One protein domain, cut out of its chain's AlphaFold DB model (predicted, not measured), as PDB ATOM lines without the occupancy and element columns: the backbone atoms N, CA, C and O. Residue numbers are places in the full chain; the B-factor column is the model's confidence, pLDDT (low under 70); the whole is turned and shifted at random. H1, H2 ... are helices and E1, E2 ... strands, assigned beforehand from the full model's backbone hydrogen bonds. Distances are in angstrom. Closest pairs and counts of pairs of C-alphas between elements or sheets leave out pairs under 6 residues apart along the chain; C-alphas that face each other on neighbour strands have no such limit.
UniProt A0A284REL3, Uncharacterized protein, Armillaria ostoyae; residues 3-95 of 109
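Overview. This is residues 3 to 95 of the 109 residues of an uncharacterized protein of Armillaria ostoyae (UniProt A0A284REL3). Two antiparallel sheets make a sandwich, a curled sheet of five strands, E4 E3 E2 E1 E8, facing a sheet of three longer strands, E5 E6 E7, with the strands of the one at 15 degrees to those of the other. One short helix, H1, sits in the loop from E3 to E4, away from the middle and on neither sheet. The printed part has 93 residues, mostly strand, with the order E1 E2 E3 H1 E4 E5 E6 E7 E8 along the chain. It is compact, with a radius of gyration of the C-alphas of 13.4 A, yet elongated, spanning 38 by 24 by 20 A.

Arrangement. E1, residues 3 to 5, and E2, residues 10 to 18, form a hairpin, with N 12 and O 3 2.8 A apart. E2 bends by 86 degrees at residue 13; its pairing is staggered, with E1 over residues 10 to 13 and with E3, residues 21 to 26, over residues 13 to 18. In the hairpin of E2 and E3, N 14 and O 25 are 2.8 A apart. These three strands are a meander, each the antiparallel neighbour of the one before. H1, residues 31 to 34, is too short for an O i to N i+4 pair, and its one O i to N i+3 pair is not within hydrogen-bond range. E4, residues 38 to 40, is an edge strand beside E3, with N 39 and O 22 2.9 A apart. E5, residues 49 to 56, E6, residues 58 to 69, and E7, residues 72 to 86, form a second meander; N 52 and O 66 are 2.9 A apart, and N 65 and O 80 2.8 A. E8, residues 91 to 94, is the other edge strand of the first sheet, antiparallel to E1, with N 4 and O 92 2.9 A apart. Between the sheets, the closest C-alphas of E2 and E7 are those of Ile 12 and Met 86, 6.6 A apart.

Along the chain. E1 begins at C-alpha 3, (64.881, 36.990, 79.674). E2 is 18.4 A long, E3 15.2 A, E5 22.9 A, E6 30.2 A and E7 30.1 A. E6 bends by 61 degrees at residue 61 and E7 by 77 degrees at residue 83. E8 ends at C-alpha 94, (65.077, 37.337, 86.116).

Size, cuts and confidence. The C-alphas farthest apart, those of Ala 71 and Asp 89, are 38.3 A apart. The printed part has no cut and no long link. Its mean pLDDT is 95.0, and no printed residue is under 70.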
ATOM      1  N   VAL A   3      64.434  38.268  80.234       97.81
ATOM      2  CA  VAL A   3      64.881  36.990  79.674       97.81
ATOM      3  C   VAL A   3      66.387  37.122  79.489       97.81
ATOM      4  O   VAL A   3      66.835  37.847  78.606       97.81
ATOM      5  N   LEU A   4      67.177  36.487  80.352       97.50
ATOM      6  CA  LEU A   4      68.639  36.530  80.295       97.50
ATOM      7  C   LEU A   4      69.169  35.281  79.598       97.50
ATOM      8  O   LEU A   4      68.748  34.179  79.951       97.50
ATOM      9  N   SER A   5      70.153  35.439  78.715       97.50
ATOM     10  CA  SER A   5      70.981  34.329  78.252       97.50
ATOM     11  C   SER A   5      72.454  34.605  78.518       97.50
ATOM     12  O   SER A   5      73.010  35.619  78.101       97.50
ATOM     13  N   ARG A   6      73.097  33.681  79.232       95.31
ATOM     14  CA  ARG A   6      74.542  33.730  79.474       95.31
ATOM     15  C   ARG A   6      75.325  33.300  78.236       95.31
ATOM     16  O   ARG A   6      76.387  33.861  78.004       95.31
ATOM     17  N   GLY A   7      74.783  32.372  77.442       94.88
ATOM     18  CA  GLY A   7      75.381  31.950  76.168       94.88
ATOM     19  C   GLY A   7      75.436  33.088  75.146       94.88
ATOM     20  O   GLY A   7      76.427  33.249  74.445       94.88
ATOM     21  N   ASP A   8      74.423  33.962  75.143       95.12
ATOM     22  CA  ASP A   8      74.383  35.158  74.290       95.12
ATOM     23  C   ASP A   8      75.045  36.401  74.915       95.12
ATOM     24  O   ASP A   8      74.993  37.483  74.332       95.12
ATOM     25  N   GLY A   9      75.643  36.273  76.103       95.06
ATOM     26  CA  GLY A   9      76.369  37.355  76.773       95.06
ATOM     27  C   GLY A   9      75.504  38.479  77.354       95.06
ATOM     28  O   GLY A   9      76.045  39.511  77.746       95.06
ATOM     29  N   GLY A  10      74.179  38.322  77.444       94.56
ATOM     30  CA  GLY A  10      73.316  39.419  77.874       94.56
ATOM     31  C   GLY A  10      71.814  39.134  77.874       94.56
ATOM     32  O   GLY A  10      71.361  38.005  77.656       94.56
ATOM     33  N   PRO A  11      71.004  40.158  78.194       95.94
ATOM     34  CA  PRO A  11      69.561  40.038  78.112       95.94
ATOM     35  C   PRO A  11      69.111  39.872  76.657       95.94
ATOM     36  O   PRO A  11      69.638  40.504  75.751       95.94
ATOM     37  N   ILE A  12      68.100  39.037  76.457       97.38
ATOM     38  CA  ILE A  12      67.396  38.863  75.187       97.38
ATOM     39  C   ILE A  12      66.233  39.852  75.108       97.38
ATOM     40  O   ILE A  12      66.096  40.565  74.123       97.38
ATOM     41  N   VAL A  13      65.424  39.922  76.168       97.62
ATOM     42  CA  VAL A  13      64.317  40.877  76.318       97.62
ATOM     43  C   VAL A  13      64.331  41.427  77.740       97.62
ATOM     44  O   VAL A  13      64.548  40.665  78.688       97.62
ATOM     45  N   THR A  14      64.077  42.722  77.912       97.25
ATOM     46  CA  THR A  14      63.917  43.366  79.221       97.25
ATOM     47  C   THR A  14      62.664  44.229  79.285       97.25
ATOM     48  O   THR A  14      62.138  44.675  78.270       97.25
ATOM     49  N   LEU A  15      62.191  44.448  80.511       97.50
ATOM     50  CA  LEU A  15      61.305  45.548  80.869       97.50
ATOM     51  C   LEU A  15      62.133  46.588  81.615       97.50
ATOM     52  O   LEU A  15      62.630  46.284  82.706       97.50
ATOM     53  N   ASP A  16      62.229  47.785  81.051       95.19
ATOM     54  CA  ASP A  16      63.034  48.879  81.579       95.19
ATOM     55  C   ASP A  16      62.155  50.092  81.912       95.19
ATOM     56  O   ASP A  16      61.178  50.368  81.218       95.19
ATOM     57  N   ALA A  17      62.547  50.840  82.946       93.81
ATOM     58  CA  ALA A  17      62.045  52.182  83.228       93.81
ATOM     59  C   ALA A  17      63.104  53.204  82.783       93.81
ATOM     60  O   ALA A  17      64.146  53.322  83.429       93.81
ATOM     61  N   VAL A  18      62.887  53.889  81.660       90.81
ATOM     62  CA  VAL A  18      63.845  54.841  81.065       90.81
ATOM     63  C   VAL A  18      63.080  56.022  80.480       90.81
ATOM     64  O   VAL A  18      62.079  55.817  79.800       90.81
ATOM     65  N   ASN A  19      63.568  57.245  80.716       91.06
ATOM     66  CA  ASN A  19      63.014  58.488  80.160       91.06
ATOM     67  C   ASN A  19      61.484  58.592  80.328       91.06
ATOM     68  O   ASN A  19      60.761  58.719  79.344       91.06
ATOM     69  N   ASP A  20      61.000  58.467  81.569       95.25
ATOM     70  CA  ASP A  20      59.574  58.536  81.939       95.25
ATOM     71  C   ASP A  20      58.666  57.506  81.248       95.25
ATOM     72  O   ASP A  20      57.451  57.691  81.129       95.25
ATOM     73  N   ARG A  21      59.237  56.377  80.813       96.12
ATOM     74  CA  ARG A  21      58.495  55.271  80.204       96.12
ATOM     75  C   ARG A  21      58.861  53.935  80.823       96.12
ATOM     76  O   ARG A  21      60.026  53.666  81.099       96.12
ATOM     77  N   ILE A  22      57.859  53.071  80.950       96.62
ATOM     78  CA  ILE A  22      58.052  51.628  81.061       96.62
ATOM     79  C   ILE A  22      58.039  51.065  79.644       96.62
ATOM     80  O   ILE A  22      57.064  51.250  78.915       96.62
ATOM     81  N   MET A  23      59.107  50.389  79.237       95.88
ATOM     82  CA  MET A  23      59.238  49.882  77.874       95.88
ATOM     83  C   MET A  23      59.826  48.484  77.820       95.88
ATOM     84  O   MET A  23      60.692  48.120  78.618       95.88
ATOM     85  N   ILE A  24      59.373  47.716  76.836       97.38
ATOM     86  CA  ILE A  24      60.060  46.500  76.431       97.38
ATOM     87  C   ILE A  24      61.254  46.885  75.569       97.38
ATOM     88  O   ILE A  24      61.118  47.661  74.624       97.38
ATOM     89  N   LYS A  25      62.411  46.309  75.880       95.44
ATOM     90  CA  LYS A  25      63.550  46.280  74.970       95.44
ATOM     91  C   LYS A  25      63.822  44.858  74.555       95.44
ATOM     92  O   LYS A  25      63.879  43.954  75.386       95.44
ATOM     93  N   ASP A  26      64.023  44.685  73.269       96.56
ATOM     94  CA  ASP A  26      64.399  43.435  72.655       96.56
ATOM     95  C   ASP A  26      65.778  43.608  72.035       96.56
ATOM     96  O   ASP A  26      65.980  44.457  71.177       96.56
ATOM     97  N   TYR A  27      66.745  42.843  72.519       95.00
ATOM     98  CA  TYR A  27      68.138  42.954  72.094       95.00
ATOM     99  C   TYR A  27      68.474  41.969  70.973       95.00
ATOM    100  O   TYR A  27      69.573  42.013  70.421       95.00
ATOM    101  N   LYS A  28      67.557  41.052  70.640       93.94
ATOM    102  CA  LYS A  28      67.728  40.118  69.520       93.94
ATOM    103  C   LYS A  28      66.931  40.518  68.293       93.94
ATOM    104  O   LYS A  28      67.265  40.059  67.202       93.94
ATOM    105  N   ARG A  29      65.874  41.309  68.456       92.88
ATOM    106  CA  ARG A  29      65.070  41.824  67.349       92.88
ATOM    107  C   ARG A  29      65.057  43.341  67.395       92.88
ATOM    108  O   ARG A  29      65.094  43.934  68.462       92.88
ATOM    109  N   ASP A  30      65.002  43.948  66.220       87.25
ATOM    110  CA  ASP A  30      64.957  45.396  66.094       87.25
ATOM    111  C   ASP A  30      63.596  45.924  66.581       87.25
ATOM    112  O   ASP A  30      62.551  45.629  65.988       87.25
ATOM    113  N   CYS A  31      63.594  46.669  67.688       87.12
ATOM    114  CA  CYS A  31      62.386  47.287  68.234       87.12
ATOM    115  C   CYS A  31      61.810  48.380  67.327       87.12
ATOM    116  O   CYS A  31      60.598  48.596  67.387       87.12
ATOM    117  N   ASP A  32      62.618  49.012  66.469       82.56
ATOM    118  CA  ASP A  32      62.147  50.030  65.522       82.56
ATOM    119  C   ASP A  32      61.334  49.389  64.387       82.56
ATOM    120  O   ASP A  32      60.429  50.005  63.827       82.56
ATOM    121  N   VAL A  33      61.601  48.111  64.098       82.00
ATOM    122  CA  VAL A  33      60.847  47.304  63.128       82.00
ATOM    123  C   VAL A  33      59.682  46.565  63.787       82.00
ATOM    124  O   VAL A  33      58.594  46.481  63.222       82.00
ATOM    125  N   THR A  34      59.899  45.995  64.974       79.19
ATOM    126  CA  THR A  34      58.910  45.129  65.643       79.19
ATOM    127  C   THR A  34      57.905  45.884  66.510       79.19
ATOM    128  O   THR A  34      56.900  45.297  66.908       79.19
ATOM    129  N   GLY A  35      58.140  47.171  66.788       85.81
ATOM    130  CA  GLY A  35      57.217  48.016  67.540       85.81
ATOM    131  C   GLY A  35      57.119  47.614  69.009       85.81
ATOM    132  O   GLY A  35      56.020  47.395  69.523       85.81
ATOM    133  N   CYS A  36      58.261  47.487  69.691       95.00
ATOM    134  CA  CYS A  36      58.282  47.116  71.106       95.00
ATOM    135  C   CYS A  36      57.400  48.070  71.940       95.00
ATOM    136  O   CYS A  36      57.546  49.294  71.856       95.00
ATOM    137  N   PRO A  37      56.476  47.538  72.758       96.06
ATOM    138  CA  PRO A  37      55.495  48.353  73.453       96.06
ATOM    139  C   PRO A  37      56.147  49.187  74.556       96.06
ATOM    140  O   PRO A  37      57.094  48.768  75.230       96.06
ATOM    141  N   SER A  38      55.576  50.364  74.783       96.69
ATOM    142  CA  SER A  38      55.922  51.213  75.914       96.69
ATOM    143  C   SER A  38      54.713  51.995  76.404       96.69
ATOM    144  O   SER A  38      53.837  52.362  75.619       96.69
ATOM    145  N   ILE A  39      54.695  52.293  77.697       96.94
ATOM    146  CA  ILE A  39      53.694  53.141  78.344       96.94
ATOM    147  C   ILE A  39      54.388  54.234  79.165       96.94
ATOM    148  O   ILE A  39      55.533  54.044  79.582       96.94
ATOM    149  N   PRO A  40      53.724  55.373  79.409       97.50
ATOM    150  CA  PRO A  40      54.182  56.350  80.394       97.50
ATOM    151  C   PRO A  40      54.444  55.717  81.775       97.50
ATOM    152  O   PRO A  40      53.723  54.808  82.190       97.50
ATOM    153  N   LEU A  41      55.480  56.170  82.485       96.31
ATOM    154  CA  LEU A  41      55.869  55.637  83.798       96.31
ATOM    155  C   LEU A  41      54.805  55.884  84.883       96.31
ATOM    156  O   LEU A  41      54.624  55.057  85.777       96.31
ATOM    157  N   ASP A  42      54.057  56.981  84.790       96.25
ATOM    158  CA  ASP A  42      52.948  57.319  85.695       96.25
ATOM    159  C   ASP A  42      51.787  56.303  85.632       96.25
ATOM    160  O   ASP A  42      51.091  56.076  86.620       96.25
ATOM    161  N   ARG A  43      51.624  55.597  84.506       94.25
ATOM    162  CA  ARG A  43      50.679  54.477  84.350       94.25
ATOM    163  C   ARG A  43      51.096  53.224  85.121       94.25
ATOM    164  O   ARG A  43      50.300  52.290  85.189       94.25
ATOM    165  N   PHE A  44      52.311  53.192  85.665       93.81
ATOM    166  CA  PHE A  44      52.889  52.067  86.405       93.81
ATOM    167  C   PHE A  44      53.243  52.424  87.857       93.81
ATOM    168  O   PHE A  44      53.266  51.554  88.722       93.81
ATOM    169  N   THR A  45      53.535  53.697  88.124       93.88
ATOM    170  CA  THR A  45      53.944  54.206  89.441       93.88
ATOM    171  C   THR A  45      52.819  54.048  90.466       93.88
ATOM    172  O   THR A  45      51.648  54.198  90.122       93.88
ATOM    173  N   ASP A  46      53.180  53.715  91.709       94.88
ATOM    174  CA  ASP A  46      52.263  53.488  92.838       94.88
ATOM    175  C   ASP A  46      51.158  52.449  92.577       94.88
ATOM    176  O   ASP A  46      50.088  52.476  93.186       94.88
ATOM    177  N   ARG A  47      51.428  51.492  91.680       93.31
ATOM    178  CA  ARG A  47      50.536  50.369  91.377       93.31
ATOM    179  C   ARG A  47      51.182  49.045  91.736       93.31
ATOM    180  O   ARG A  47      52.359  48.807  91.468       93.31
ATOM    181  N   THR A  48      50.368  48.138  92.260       96.06
ATOM    182  CA  THR A  48      50.726  46.722  92.309       96.06
ATOM    183  C   THR A  48      50.442  46.123  90.940       96.06
ATOM    184  O   THR A  48      49.299  46.115  90.489       96.06
ATOM    185  N   THR A  49      51.473  45.613  90.270       95.75
ATOM    186  CA  THR A  49      51.334  44.992  88.951       95.75
ATOM    187  C   THR A  49      51.536  43.487  89.019       95.75
ATOM    188  O   THR A  49      52.476  43.002  89.653       95.75
ATOM    189  N   VAL A  50      50.696  42.742  88.308       97.06
ATOM    190  CA  VAL A  50      50.820  41.288  88.162       97.06
ATOM    191  C   VAL A  50      51.480  40.981  86.823       97.06
ATOM    192  O   VAL A  50      51.086  41.506  85.781       97.06
ATOM    193  N   HIS A  51      52.507  40.135  86.850       97.50
ATOM    194  CA  HIS A  51      53.308  39.782  85.683       97.50
ATOM    195  C   HIS A  51      53.091  38.319  85.300       97.50
ATOM    196  O   HIS A  51      53.405  37.420  86.076       97.50
ATOM    197  N   PHE A  52      52.639  38.088  84.072       97.44
ATOM    198  CA  PHE A  52      52.461  36.763  83.487       97.44
ATOM    199  C   PHE A  52      53.534  36.559  82.425       97.44
ATOM    200  O   PHE A  52      53.553  37.277  81.427       97.44
ATOM    201  N   VAL A  53      54.450  35.618  82.656       97.81
ATOM    202  CA  VAL A  53      55.583  35.346  81.764       97.81
ATOM    203  C   VAL A  53      55.566  33.877  81.373       97.81
ATOM    204  O   VAL A  53      55.750  33.010  82.225       97.81
ATOM    205  N   THR A  54      55.433  33.613  80.080       98.19
ATOM    206  CA  THR A  54      55.624  32.287  79.495       98.19
ATOM    207  C   THR A  54      56.782  32.365  78.518       98.19
ATOM    208  O   THR A  54      56.773  33.178  77.595       98.19
ATOM    209  N   VAL A  55      57.798  31.526  78.713       97.88
ATOM    210  CA  VAL A  55      58.974  31.476  77.840       97.88
ATOM    211  C   VAL A  55      59.244  30.047  77.402       97.88
ATOM    212  O   VAL A  55      59.234  29.120  78.210       97.88
ATOM    213  N   THR A  56      59.525  29.878  76.117       98.19
ATOM    214  CA  THR A  56      60.175  28.683  75.583       98.19
ATOM    215  C   THR A  56      61.575  29.094  75.157       98.19
ATOM    216  O   THR A  56      61.719  29.908  74.249       98.19
ATOM    217  N   PHE A  57      62.603  28.581  75.834       97.75
ATOM    218  CA  PHE A  57      64.001  28.913  75.541       97.75
ATOM    219  C   PHE A  57      64.526  28.184  74.296       97.75
ATOM    220  O   PHE A  57      63.988  27.153  73.887       97.75
ATOM    221  N   GLY A  58      65.616  28.699  73.722       96.56
ATOM    222  CA  GLY A  58      66.340  28.071  72.616       96.56
ATOM    223  C   GLY A  58      66.196  28.794  71.270       96.56
ATOM    224  O   GLY A  58      65.543  29.836  71.171       96.56
ATOM    225  N   PRO A  59      66.794  28.244  70.194       95.12
ATOM    226  CA  PRO A  59      66.919  28.925  68.899       95.12
ATOM    227  C   PRO A  59      65.585  29.135  68.165       95.12
ATOM    228  O   PRO A  59      65.484  30.005  67.304       95.12
ATOM    229  N   LYS A  60      64.550  28.357  68.506       96.19
ATOM    230  CA  LYS A  60      63.173  28.488  67.994       96.19
ATOM    231  C   LYS A  60      62.184  28.704  69.143       96.19
ATOM    232  O   LYS A  60      61.145  28.056  69.211       96.19
ATOM    233  N   GLY A  61      62.574  29.561  70.075       97.50
ATOM    234  CA  GLY A  61      61.808  29.874  71.265       97.50
ATOM    235  C   GLY A  61      60.637  30.826  71.035       97.50
ATOM    236  O   GLY A  61      60.297  31.228  69.913       97.50
ATOM    237  N   SER A  62      60.025  31.204  72.148       97.88
ATOM    238  CA  SER A  62      58.967  32.204  72.210       97.88
ATOM    239  C   SER A  62      58.937  32.886  73.571       97.88
ATOM    240  O   SER A  62      59.381  32.325  74.576       97.88
ATOM    241  N   LEU A  63      58.392  34.097  73.590       98.06
ATOM    242  CA  LEU A  63      58.049  34.828  74.799       98.06
ATOM    243  C   LEU A  63      56.625  35.353  74.659       98.06
ATOM    244  O   LEU A  63      56.298  35.999  73.665       98.06
ATOM    245  N   GLU A  64      55.822  35.124  75.688       98.12
ATOM    246  CA  GLU A  64      54.579  35.842  75.944       98.12
ATOM    247  C   GLU A  64      54.706  36.511  77.308       98.12
ATOM    248  O   GLU A  64      54.940  35.849  78.323       98.12
ATOM    249  N   TYR A  65      54.600  37.835  77.328       97.94
ATOM    250  CA  TYR A  65      54.720  38.631  78.535       97.94
ATOM    251  C   TYR A  65      53.582  39.634  78.632       97.94
ATOM    252  O   TYR A  65      53.434  40.501  77.773       97.94
ATOM    253  N   VAL A  66      52.792  39.528  79.696       97.94
ATOM    254  CA  VAL A  66      51.668  40.422  79.970       97.94
ATOM    255  C   VAL A  66      51.808  40.997  81.370       97.94
ATOM    256  O   VAL A  66      52.131  40.287  82.325       97.94
ATOM    257  N   ILE A  67      51.557  42.295  81.488       97.94
ATOM    258  CA  ILE A  67      51.524  43.025  82.748       97.94
ATOM    259  C   ILE A  67      50.122  43.579  82.938       97.94
ATOM    260  O   ILE A  67      49.586  44.229  82.040       97.94
ATOM    261  N   LYS A  68      49.541  43.334  84.106       97.81
ATOM    262  CA  LYS A  68      48.193  43.769  84.478       97.81
ATOM    263  C   LYS A  68      48.224  44.575  85.765       97.81
ATOM    264  O   LYS A  68      49.153  44.431  86.563       97.81
ATOM    265  N   ASP A  69      47.211  45.407  85.956       96.44
ATOM    266  CA  ASP A  69      46.957  46.047  87.244       96.44
ATOM    267  C   ASP A  69      46.344  45.016  88.205       96.44
ATOM    268  O   ASP A  69      45.411  44.310  87.830       96.44
ATOM    269  N   ALA A  70      46.862  44.902  89.428       96.69
ATOM    270  CA  ALA A  70      46.297  43.994  90.425       96.69
ATOM    271  C   ALA A  70      44.914  44.448  90.927       96.69
ATOM    272  O   ALA A  70      44.150  43.626  91.428       96.69
ATOM    273  N   ALA A  71      44.587  45.740  90.808       95.00
ATOM    274  CA  ALA A  71      43.263  46.253  91.153       95.00
ATOM    275  C   ALA A  71      42.188  45.840  90.129       95.00
ATOM    276  O   ALA A  71      41.016  45.748  90.487       95.00
ATOM    277  N   ASP A  72      42.582  45.588  88.874       93.12
ATOM    278  CA  ASP A  72      41.710  45.101  87.803       93.12
ATOM    279  C   ASP A  72      42.512  44.296  86.764       93.12
ATOM    280  O   ASP A  72      43.050  44.827  85.786       93.12
ATOM    281  N   GLU A  73      42.555  42.974  86.948       91.81
ATOM    282  CA  GLU A  73      43.272  42.066  86.047       91.81
ATOM    283  C   GLU A  73      42.610  41.902  84.661       91.81
ATOM    284  O   GLU A  73      43.141  41.183  83.800       91.81
ATOM    285  N   SER A  74      41.468  42.542  84.392       91.38
ATOM    286  CA  SER A  74      40.913  42.604  83.033       91.38
ATOM    287  C   SER A  74      41.683  43.585  82.141       91.38
ATOM    288  O   SER A  74      41.693  43.430  80.916       91.38
ATOM    289  N   VAL A  75      42.404  44.540  82.741       87.69
ATOM    290  CA  VAL A  75      43.158  45.578  82.033       87.69
ATOM    291  C   VAL A  75      44.633  45.193  81.924       87.69
ATOM    292  O   VAL A  75      45.396  45.224  82.890       87.69
ATOM    293  N   ALA A  76      45.068  44.874  80.705       95.06
ATOM    294  CA  ALA A  76      46.492  44.777  80.401       95.06
ATOM    295  C   ALA A  76      47.107  46.184  80.345       95.06
ATOM    296  O   ALA A  76      46.690  47.027  79.552       95.06
ATOM    297  N   LEU A  77      48.121  46.427  81.174       95.75
ATOM    298  CA  LEU A  77      48.927  47.647  81.136       95.75
ATOM    299  C   LEU A  77      49.919  47.606  79.974       95.75
ATOM    300  O   LEU A  77      50.137  48.613  79.307       95.75
ATOM    301  N   LEU A  78      50.527  46.442  79.739       96.81
ATOM    302  CA  LEU A  78      51.504  46.233  78.678       96.81
ATOM    303  C   LEU A  78      51.543  44.749  78.304       96.81
ATOM    304  O   LEU A  78      51.574  43.890  79.184       96.81
ATOM    305  N   SER A  79      51.589  44.454  77.007       96.88
ATOM    306  CA  SER A  79      51.658  43.086  76.485       96.88
ATOM    307  C   SER A  79      52.684  42.999  75.371       96.88
ATOM    308  O   SER A  79      52.737  43.875  74.512       96.88
ATOM    309  N   TYR A  80      53.463  41.924  75.355       97.19
ATOM    310  CA  TYR A  80      54.470  41.661  74.341       97.19
ATOM    311  C   TYR A  80      54.545  40.162  74.037       97.19
ATOM    312  O   TYR A  80      54.705  39.348  74.947       97.19
ATOM    313  N   SER A  81      54.416  39.797  72.762       96.44
ATOM    314  CA  SER A  81      54.502  38.411  72.296       96.44
ATOM    315  C   SER A  81      55.377  38.328  71.058       96.44
ATOM    316  O   SER A  81      55.305  39.180  70.172       96.44
ATOM    317  N   VAL A  82      56.235  37.317  71.013       96.44
ATOM    318  CA  VAL A  82      57.278  37.212  69.997       96.44
ATOM    319  C   VAL A  82      57.809  35.785  69.901       96.44
ATOM    320  O   VAL A  82      57.899  35.053  70.889       96.44
ATOM    321  N   LYS A  83      58.187  35.392  68.685       96.06
ATOM    322  CA  LYS A  83      58.837  34.113  68.378       96.06
ATOM    323  C   LYS A  83      60.255  34.355  67.878       96.06
ATOM    324  O   LYS A  83      60.552  35.417  67.337       96.06
ATOM    325  N   GLY A  84      61.111  33.353  68.026       95.50
ATOM    326  CA  GLY A  84      62.502  33.399  67.585       95.50
ATOM    327  C   GLY A  84      63.458  32.985  68.694       95.50
ATOM    328  O   GLY A  84      63.048  32.406  69.696       95.50
ATOM    329  N   ALA A  85      64.746  33.265  68.513       96.00
ATOM    330  CA  ALA A  85      65.759  32.875  69.484       96.00
ATOM    331  C   ALA A  85      65.489  33.502  70.866       96.00
ATOM    332  O   ALA A  85      65.478  34.727  71.014       96.00
ATOM    333  N   MET A  86      65.309  32.643  71.870       97.25
ATOM    334  CA  MET A  86      65.138  32.993  73.283       97.25
ATOM    335  C   MET A  86      66.290  32.406  74.083       97.25
ATOM    336  O   MET A  86      66.105  31.521  74.915       97.25
ATOM    337  N   GLY A  87      67.494  32.883  73.785       95.38
ATOM    338  CA  GLY A  87      68.707  32.479  74.476       95.38
ATOM    339  C   GLY A  87      69.298  31.137  74.041       95.38
ATOM    340  O   GLY A  87      68.633  30.281  73.451       95.38
ATOM    341  N   SER A  88      70.573  30.970  74.374       94.38
ATOM    342  CA  SER A  88      71.394  29.771  74.190       94.38
ATOM    343  C   SER A  88      72.008  29.302  75.519       94.38
ATOM    344  O   SER A  88      72.001  30.044  76.508       94.38
ATOM    345  N   ASP A  89      72.488  28.053  75.540       88.44
ATOM    346  CA  ASP A  89      73.186  27.347  76.629       88.44
ATOM    347  C   ASP A  89      72.522  27.417  78.013       88.44
ATOM    348  O   ASP A  89      71.846  26.485  78.445       88.44
ATOM    349  N   SER A  90      72.709  28.533  78.720       94.25
ATOM    350  CA  SER A  90      72.124  28.818  80.027       94.25
ATOM    351  C   SER A  90      71.272  30.079  79.949       94.25
ATOM    352  O   SER A  90      71.785  31.201  79.869       94.25
ATOM    353  N   SER A  91      69.956  29.887  80.010       97.06
ATOM    354  CA  SER A  91      68.970  30.966  79.965       97.06
ATOM    355  C   SER A  91      68.049  30.923  81.180       97.06
ATOM    356  O   SER A  91      67.798  29.866  81.755       97.06
ATOM    357  N   SER A  92      67.591  32.090  81.623       97.25
ATOM    358  CA  SER A  92      66.783  32.222  82.837       97.25
ATOM    359  C   SER A  92      65.878  33.443  82.774       97.25
ATOM    360  O   SER A  92      66.271  34.476  82.232       97.25
ATOM    361  N   ILE A  93      64.714  33.358  83.415       97.31
ATOM    362  CA  ILE A  93      63.930  34.546  83.756       97.31
ATOM    363  C   ILE A  93      64.556  35.191  84.995       97.31
ATOM    364  O   ILE A  93      64.856  34.514  85.978       97.31
ATOM    365  N   LYS A  94      64.730  36.510  84.957       95.88
ATOM    366  CA  LYS A  94      65.077  37.337  86.116       95.88
ATOM    367  C   LYS A  94      63.969  38.345  86.378       95.88
ATOM    368  O   LYS A  94      63.445  38.966  85.453       95.88
ATOM    369  N   PHE A  95      63.649  38.569  87.641       94.44
ATOM    370  CA  PHE A  95      62.697  39.592  88.066       94.44
ATOM    371  C   PHE A  95      63.245  40.359  89.272       94.44
ATOM    372  O   PHE A  95      64.226  39.942  89.883       94.44
TER     373      PHE A  95